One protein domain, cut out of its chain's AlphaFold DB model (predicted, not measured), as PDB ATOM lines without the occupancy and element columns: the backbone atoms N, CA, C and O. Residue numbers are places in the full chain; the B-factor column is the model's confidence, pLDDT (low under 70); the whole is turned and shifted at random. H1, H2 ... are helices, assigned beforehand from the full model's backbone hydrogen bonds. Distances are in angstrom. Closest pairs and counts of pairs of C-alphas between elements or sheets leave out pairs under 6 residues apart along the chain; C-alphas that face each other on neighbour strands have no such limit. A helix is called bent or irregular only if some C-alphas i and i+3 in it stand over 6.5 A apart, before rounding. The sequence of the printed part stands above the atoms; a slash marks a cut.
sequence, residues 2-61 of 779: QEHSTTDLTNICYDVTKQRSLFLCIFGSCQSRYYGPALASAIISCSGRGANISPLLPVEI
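This is residues 2 to 61 of the 779 residues of an uncharacterized protein of Beauveria bassiana (strain ARSEF 2860) (UniProt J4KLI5). Two helices, H3 and H2, form a hairpin, and H1 lies across the end where H2 begins and H3 ends. Residues 48 to 61 run back along the hairpin as a tail without a named element; residues 2 to 8 stick out. The 60 printed residues hold H1, H2, H3 in that order, all helix, compact: radius of gyration of the C-alphas 11.5 A, spans 33 by 27 by 17 A.

H3, residues 32 to 47, spans 22.8 A and ends at C-alpha 47 (215.164, 208.385, 202.257); it is irregular, C-alphas 33 and 36 being 7.1 A apart. H2, residues 16 to 29, spans 19.5 A. H1, residues 6 to 14, spans 13.1 A from C-alpha 6 (218.426, 211.316, 188.268).

H3, with residues 35 to 42 alone, touches residues 23 to 27 of H2 in a helical hairpin, a shallow tilt of 18 degrees, opposite ways; the closest C-alphas, Ile 26 and Tyr 35, are 6.3 A apart. H3 touches H1 with residues 45 to 46 alone, about perpendicular at 89 degrees; the closest C-alphas, Cys 13 and Cys 46, are 5.1 A apart. H1 and H2 touch only at the corner, the closest C-alphas, Ile 12 and Lys 18, 4.9 A apart. Every O i to N i+4 pair is within hydrogen-bond range in H2, 4 of 5 in H1, 10 of 12 in H3.

The farthest C-alphas, Gln 2 and Glu 60, are 34.8 A apart. The printed part has no cut; both links are tight. Residues 2 to 7 and 57 to 61 have pLDDT under 70.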
ATOM      1  N   GLN A   2     225.913 204.359 182.405       33.03
ATOM      2  CA  GLN A   2     225.077 205.347 181.717       33.03
ATOM      3  C   GLN A   2     224.263 206.135 182.750       33.03
ATOM      4  O   GLN A   2     223.671 205.527 183.640       33.03
ATOM      5  N   GLU A   3     224.233 207.465 182.650       40.41
ATOM      6  CA  GLU A   3     223.414 208.306 183.531       40.41
ATOM      7  C   GLU A   3     221.932 208.158 183.171       40.41
ATOM      8  O   GLU A   3     221.365 208.925 182.393       40.41
ATOM      9  N   HIS A   4     221.281 207.132 183.723       44.88
ATOM     10  CA  HIS A   4     219.825 207.092 183.757       44.88
ATOM     11  C   HIS A   4     219.333 208.236 184.644       44.88
ATOM     12  O   HIS A   4     219.773 208.392 185.783       44.88
ATOM     13  N   SER A   5     218.481 209.075 184.050       51.97
ATOM     14  CA  SER A   5     218.150 210.416 184.531       51.97
ATOM     15  C   SER A   5     217.844 210.429 186.030       51.97
ATOM     16  O   SER A   5     216.914 209.765 186.488       51.97
ATOM     17  N   THR A   6     218.593 211.219 186.805       58.75
ATOM     18  CA  THR A   6     218.426 211.316 188.268       58.75
ATOM     19  C   THR A   6     217.019 211.767 188.676       58.75
ATOM     20  O   THR A   6     216.585 211.478 189.792       58.75
ATOM     21  N   THR A   7     216.300 212.413 187.755       62.06
ATOM     22  CA  THR A   7     214.876 212.767 187.791       62.06
ATOM     23  C   THR A   7     213.941 211.561 187.930       62.06
ATOM     24  O   THR A   7     212.944 211.642 188.647       62.06
ATOM     25  N   ASP A   8     214.252 210.435 187.284       83.56
ATOM     26  CA  ASP A   8     213.392 209.244 187.282       83.56
ATOM     27  C   ASP A   8     213.421 208.537 188.642       83.56
ATOM     28  O   ASP A   8     212.382 208.176 189.189       83.56
ATOM     29  N   LEU A   9     214.593 208.479 189.289       89.81
ATOM     30  CA  LEU A   9     214.697 207.937 190.648       89.81
ATOM     31  C   LEU A   9     213.877 208.751 191.668       89.81
ATOM     32  O   LEU A   9     213.329 208.174 192.601       89.81
ATOM     33  N   THR A  10     213.722 210.070 191.486       93.75
ATOM     34  CA  THR A  10     212.789 210.869 192.309       93.75
ATOM     35  C   THR A  10     211.352 210.384 192.121       93.75
ATOM     36  O   THR A  10     210.648 210.150 193.100       93.75
ATOM     37  N   ASN A  11     210.931 210.188 190.870       95.38
ATOM     38  CA  ASN A  11     209.591 209.722 190.518       95.38
ATOM     39  C   ASN A  11     209.316 208.314 191.085       95.38
ATOM     40  O   ASN A  11     208.263 208.074 191.668       95.38
ATOM     41  N   ILE A  12     210.298 207.411 190.996       95.25
ATOM     42  CA  ILE A  12     210.237 206.056 191.563       95.25
ATOM     43  C   ILE A  12     210.161 206.077 193.096       95.25
ATOM     44  O   ILE A  12     209.424 205.287 193.677       95.25
ATOM     45  N   CYS A  13     210.901 206.970 193.759       96.81
ATOM     46  CA  CYS A  13     210.923 207.040 195.217       96.81
ATOM     47  C   CYS A  13     209.645 207.633 195.824       96.81
ATOM     48  O   CYS A  13     209.216 207.152 196.870       96.81
ATOM     49  N   TYR A  14     209.044 208.657 195.204       95.81
ATOM     50  CA  TYR A  14     207.835 209.318 195.722       95.81
ATOM     51  C   TYR A  14     206.522 208.600 195.353       95.81
ATOM     52  O   TYR A  14     205.537 208.729 196.078       95.81
ATOM     53  N   ASP A  15     206.488 207.824 194.265       96.19
ATOM     54  CA  ASP A  15     205.345 206.971 193.917       96.19
ATOM     55  C   ASP A  15     205.457 205.614 194.630       96.19
ATOM     56  O   ASP A  15     206.254 204.759 194.247       96.19
ATOM     57  N   VAL A  16     204.616 205.388 195.645       94.12
ATOM     58  CA  VAL A  16     204.553 204.134 196.425       94.12
ATOM     59  C   VAL A  16     204.419 202.886 195.539       94.12
ATOM     60  O   VAL A  16     204.939 201.824 195.887       94.12
ATOM     61  N   THR A  17     203.767 202.993 194.380       94.50
ATOM     62  CA  THR A  17     203.602 201.892 193.417       94.50
ATOM     63  C   THR A  17     204.935 201.531 192.771       94.50
ATOM     64  O   THR A  17     205.317 200.360 192.733       94.50
ATOM     65  N   LYS A  18     205.684 202.540 192.310       95.38
ATOM     66  CA  LYS A  18     207.012 202.365 191.702       95.38
ATOM     67  C   LYS A  18     208.055 201.977 192.739       95.38
ATOM     68  O   LYS A  18     208.876 201.112 192.459       95.38
ATOM     69  N   GLN A  19     207.979 202.535 193.942       95.19
ATOM     70  CA  GLN A  19     208.843 202.193 195.066       95.19
ATOM     71  C   GLN A  19     208.694 200.702 195.430       95.19
ATOM     72  O   GLN A  19     209.682 199.974 195.507       95.19
ATOM     73  N   ARG A  20     207.452 200.199 195.529       93.88
ATOM     74  CA  ARG A  20     207.170 198.760 195.698       93.88
ATOM     75  C   ARG A  20     207.638 197.929 194.505       93.88
ATOM     76  O   ARG A  20     208.224 196.871 194.712       93.88
ATOM     77  N   SER A  21     207.436 198.404 193.274       95.00
ATOM     78  CA  SER A  21     207.926 197.724 192.068       95.00
ATOM     79  C   SER A  21     209.457 197.626 192.032       95.00
ATOM     80  O   SER A  21     209.983 196.596 191.622       95.00
ATOM     81  N   LEU A  22     210.178 198.654 192.490       95.00
ATOM     82  CA  LEU A  22     211.636 198.654 192.624       95.00
ATOM     83  C   LEU A  22     212.086 197.620 193.662       95.00
ATOM     84  O   LEU A  22     212.978 196.824 193.381       95.00
ATOM     85  N   PHE A  23     211.448 197.581 194.834       95.00
ATOM     86  CA  PHE A  23     211.777 196.602 195.872       95.00
ATOM     87  C   PHE A  23     211.468 195.156 195.446       95.00
ATOM     88  O   PHE A  23     212.287 194.269 195.680       95.00
ATOM     89  N   LEU A  24     210.353 194.916 194.743       94.06
ATOM     90  CA  LEU A  24     210.041 193.613 194.139       94.06
ATOM     91  C   LEU A  24     211.034 193.238 193.026       94.06
ATOM     92  O   LEU A  24     211.443 192.083 192.935       94.06
ATOM     93  N   CYS A  25     211.474 194.206 192.216       95.88
ATOM     94  CA  CYS A  25     212.511 193.996 191.207       95.88
ATOM     95  C   CYS A  25     213.852 193.610 191.849       95.88
ATOM     96  O   CYS A  25     214.498 192.678 191.376       95.88
ATOM     97  N   ILE A  26     214.252 194.275 192.937       95.62
ATOM     98  CA  ILE A  26     215.455 193.938 193.713       95.62
ATOM     99  C   ILE A  26     215.331 192.531 194.312       95.62
ATOM    100  O   ILE A  26     216.257 191.737 194.178       95.62
ATOM    101  N   PHE A  27     214.180 192.186 194.897       94.62
ATOM    102  CA  PHE A  27     213.920 190.853 195.455       94.62
ATOM    103  C   PHE A  27     213.974 189.735 194.399       94.62
ATOM    104  O   PHE A  27     214.598 188.706 194.633       94.62
ATOM    105  N   GLY A  28     213.364 189.940 193.227       93.88
ATOM    106  CA  GLY A  28     213.323 188.936 192.159       93.88
ATOM    107  C   GLY A  28     214.579 188.856 191.280       93.88
ATOM    108  O   GLY A  28     214.825 187.812 190.681       93.88
ATOM    109  N   SER A  29     215.369 189.933 191.184       94.44
ATOM    110  CA  SER A  29     216.485 190.033 190.218       94.44
ATOM    111  C   SER A  29     217.875 190.001 190.856       94.44
ATOM    112  O   SER A  29     218.845 189.641 190.190       94.44
ATOM    113  N   CYS A  30     218.017 190.389 192.128       95.38
ATOM    114  CA  CYS A  30     219.305 190.343 192.811       95.38
ATOM    115  C   CYS A  30     219.516 188.975 193.466       95.38
ATOM    116  O   CYS A  30     218.732 188.546 194.308       95.38
ATOM    117  N   GLN A  31     220.639 188.318 193.158       94.06
ATOM    118  CA  GLN A  31     221.089 187.154 193.930       94.06
ATOM    119  C   GLN A  31     221.241 187.533 195.414       94.06
ATOM    120  O   GLN A  31     221.582 188.675 195.726       94.06
ATOM    121  N   SER A  32     221.088 186.570 196.327       91.50
ATOM    122  CA  SER A  32     221.137 186.791 197.786       91.50
ATOM    123  C   SER A  32     222.351 187.603 198.271       91.50
ATOM    124  O   SER A  32     222.213 188.450 199.149       91.50
ATOM    125  N   ARG A  33     223.523 187.421 197.644       92.75
ATOM    126  CA  ARG A  33     224.763 188.174 197.932       92.75
ATOM    127  C   ARG A  33     224.701 189.671 197.590       92.75
ATOM    128  O   ARG A  33     225.483 190.443 198.134       92.75
ATOM    129  N   TYR A  34     223.806 190.074 196.690       94.31
ATOM    130  CA  TYR A  34     223.640 191.455 196.218       94.31
ATOM    131  C   TYR A  34     222.317 192.092 196.662       94.31
ATOM    132  O   TYR A  34     222.223 193.316 196.676       94.31
ATOM    133  N   TYR A  35     221.326 191.288 197.066       93.56
ATOM    134  CA  TYR A  35     220.016 191.748 197.537       93.56
ATOM    135  C   TYR A  35     220.119 192.783 198.667       93.56
ATOM    136  O   TYR A  35     219.583 193.880 198.534       93.56
ATOM    137  N   GLY A  36     220.864 192.480 199.739       92.31
ATOM    138  CA  GLY A  36     221.044 193.391 200.877       92.31
ATOM    139  C   GLY A  36     221.629 194.755 200.476       92.31
ATOM    140  O   GLY A  36     220.982 195.775 200.715       92.31
ATOM    141  N   PRO A  37     222.804 194.805 199.815       95.88
ATOM    142  CA  PRO A  37     223.384 196.053 199.312       95.88
ATOM    143  C   PRO A  37     222.484 196.824 198.332       95.88
ATOM    144  O   PRO A  37     222.416 198.050 198.413       95.88
ATOM    145  N   ALA A  38     221.772 196.137 197.433       95.19
ATOM    146  CA  ALA A  38     220.858 196.775 196.483       95.19
ATOM    147  C   ALA A  38     219.634 197.389 197.183       95.19
ATOM    148  O   ALA A  38     219.282 198.539 196.916       95.19
ATOM    149  N   LEU A  39     219.026 196.660 198.125       95.56
ATOM    150  CA  LEU A  39     217.903 197.139 198.931       95.56
ATOM    151  C   LEU A  39     218.315 198.330 199.805       95.56
ATOM    152  O   LEU A  39     217.625 199.347 199.814       95.56
ATOM    153  N   ALA A  40     219.463 198.242 200.485       94.81
ATOM    154  CA  ALA A  40     220.007 199.337 201.282       94.81
ATOM    155  C   ALA A  40     220.278 200.581 200.421       94.81
ATOM    156  O   ALA A  40     219.883 201.683 200.793       94.81
ATOM    157  N   SER A  41     220.875 200.413 199.235       95.56
ATOM    158  CA  SER A  41     221.113 201.512 198.293       95.56
ATOM    159  C   SER A  41     219.809 202.176 197.831       95.56
ATOM    160  O   SER A  41     219.736 203.405 197.803       95.56
ATOM    161  N   ALA A  42     218.758 201.399 197.543       95.50
ATOM    162  CA  ALA A  42     217.442 201.928 197.183       95.50
ATOM    163  C   ALA A  42     216.770 202.683 198.346       95.50
ATOM    164  O   ALA A  42     216.304 203.807 198.158       95.50
ATOM    165  N   ILE A  43     216.779 202.114 199.558       95.94
ATOM    166  CA  ILE A  43     216.222 202.747 200.766       95.94
ATOM    167  C   ILE A  43     216.951 204.061 201.072       95.94
ATOM    168  O   ILE A  43     216.298 205.091 201.229       95.94
ATOM    169  N   ILE A  44     218.288 204.066 201.073       95.31
ATOM    170  CA  ILE A  44     219.100 205.274 201.291       95.31
ATOM    171  C   ILE A  44     218.836 206.312 200.190       95.31
ATOM    172  O   ILE A  44     218.678 207.495 200.489       95.31
ATOM    173  N   SER A  45     218.714 205.890 198.927       95.38
ATOM    174  CA  SER A  45     218.457 206.798 197.798       95.38
ATOM    175  C   SER A  45     217.073 207.450 197.828       95.38
ATOM    176  O   SER A  45     216.931 208.568 197.330       95.38
ATOM    177  N   CYS A  46     216.064 206.785 198.396       96.00
ATOM    178  CA  CYS A  46     214.723 207.348 198.566       96.00
ATOM    179  C   CYS A  46     214.593 208.166 199.859       96.00
ATOM    180  O   CYS A  46     214.096 209.293 199.817       96.00
ATOM    181  N   SER A  47     215.128 207.666 200.977       95.50
ATOM    182  CA  SER A  47     215.164 208.385 202.257       95.50
ATOM    183  C   SER A  47     215.961 209.688 202.142       95.50
ATOM    184  O   SER A  47     215.494 210.741 202.566       95.50
ATOM    185  N   GLY A  48     217.121 209.660 201.476       95.75
ATOM    186  CA  GLY A  48     217.942 210.843 201.188       95.75
ATOM    187  C   GLY A  48     217.308 211.845 200.211       95.75
ATOM    188  O   GLY A  48     217.844 212.933 200.024       95.75
ATOM    189  N   ARG A  49     216.160 211.510 199.602       94.81
ATOM    190  CA  ARG A  49     215.321 212.426 198.808       94.81
ATOM    191  C   ARG A  49     214.095 212.932 199.573       94.81
ATOM    192  O   ARG A  49     213.294 213.655 198.984       94.81
ATOM    193  N   GLY A  50     213.928 212.553 200.843       95.56
ATOM    194  CA  GLY A  50     212.753 212.881 201.658       95.56
ATOM    195  C   GLY A  50     211.496 212.074 201.312       95.56
ATOM    196  O   GLY A  50     210.408 212.421 201.766       95.56
ATOM    197  N   ALA A  51     211.615 211.010 200.512       95.44
ATOM    198  CA  ALA A  51     210.485 210.146 200.200       95.44
ATOM    199  C   ALA A  51     210.246 209.149 201.343       95.44
ATOM    200  O   ALA A  51     211.164 208.443 201.764       95.44
ATOM    201  N   ASN A  52     209.002 209.067 201.822       93.44
ATOM    202  CA  ASN A  52     208.625 208.090 202.838       93.44
ATOM    203  C   ASN A  52     208.742 206.668 202.262       93.44
ATOM    204  O   ASN A  52     208.204 206.376 201.189       93.44
ATOM    205  N   ILE A  53     209.450 205.788 202.966       94.12
ATOM    206  CA  ILE A  53     209.591 204.386 202.578       94.12
ATOM    207  C   ILE A  53     208.293 203.678 202.962       94.12
ATOM    208  O   ILE A  53     208.001 203.498 204.143       94.12
ATOM    209  N   SER A  54     207.500 203.268 201.966       89.94
ATOM    210  CA  SER A  54     206.369 202.368 202.194       89.94
ATOM    211  C   SER A  54     206.874 201.173 202.993       89.94
ATOM    212  O   SER A  54     207.885 200.592 202.585       89.94
ATOM    213  N   PRO A  55     206.160 200.726 204.044       80.06
ATOM    214  CA  PRO A  55     206.469 199.443 204.649       80.06
ATOM    215  C   PRO A  55     206.512 198.399 203.533       80.06
ATOM    216  O   PRO A  55     205.602 198.325 202.692       80.06
ATOM    217  N   LEU A  56     207.622 197.665 203.487       77.38
ATOM    218  CA  LEU A  56     207.753 196.493 202.637       77.38
ATOM    219  C   LEU A  56     206.642 195.523 203.040       77.38
ATOM    220  O   LEU A  56     206.333 195.385 204.227       77.38
ATOM    221  N   LEU A  57     206.032 194.856 202.060       66.31
ATOM    222  CA  LEU A  57     205.179 193.710 202.367       66.31
ATOM    223  C   LEU A  57     206.018 192.720 203.192       66.31
ATOM    224  O   LEU A  57     207.175 192.499 202.817       66.31
ATOM    225  N   PRO A  58     205.497 192.171 204.305       52.22
ATOM    226  CA  PRO A  58     206.262 191.263 205.148       52.22
ATOM    227  C   PRO A  58     206.712 190.080 204.295       52.22
ATOM    228  O   PRO A  58     205.890 189.307 203.800       52.22
ATOM    229  N   VAL A  59     208.022 189.994 204.064       51.38
ATOM    230  CA  VAL A  59     208.612 188.953 203.226       51.38
ATOM    231  C   VAL A  59     208.536 187.660 204.019       51.38
ATOM    232  O   VAL A  59     209.299 187.452 204.959       51.38
ATOM    233  N   GLU A  60     207.582 186.809 203.658       42.53
ATOM    234  CA  GLU A  60     207.460 185.479 204.233       42.53
ATOM    235  C   GLU A  60     208.653 184.636 203.769       42.53
ATOM    236  O   GLU A  60     208.665 184.092 202.664       42.53
ATOM    237  N   ILE A  61     209.693 184.573 204.605       44.41
ATOM    238  CA  ILE A  61     210.869 183.736 204.371       44.41
ATOM    239  C   ILE A  61     210.442 182.284 204.587       44.41
ATOM    240  O   ILE A  61     210.551 181.742 205.686       44.41
TER     241      ILE A  61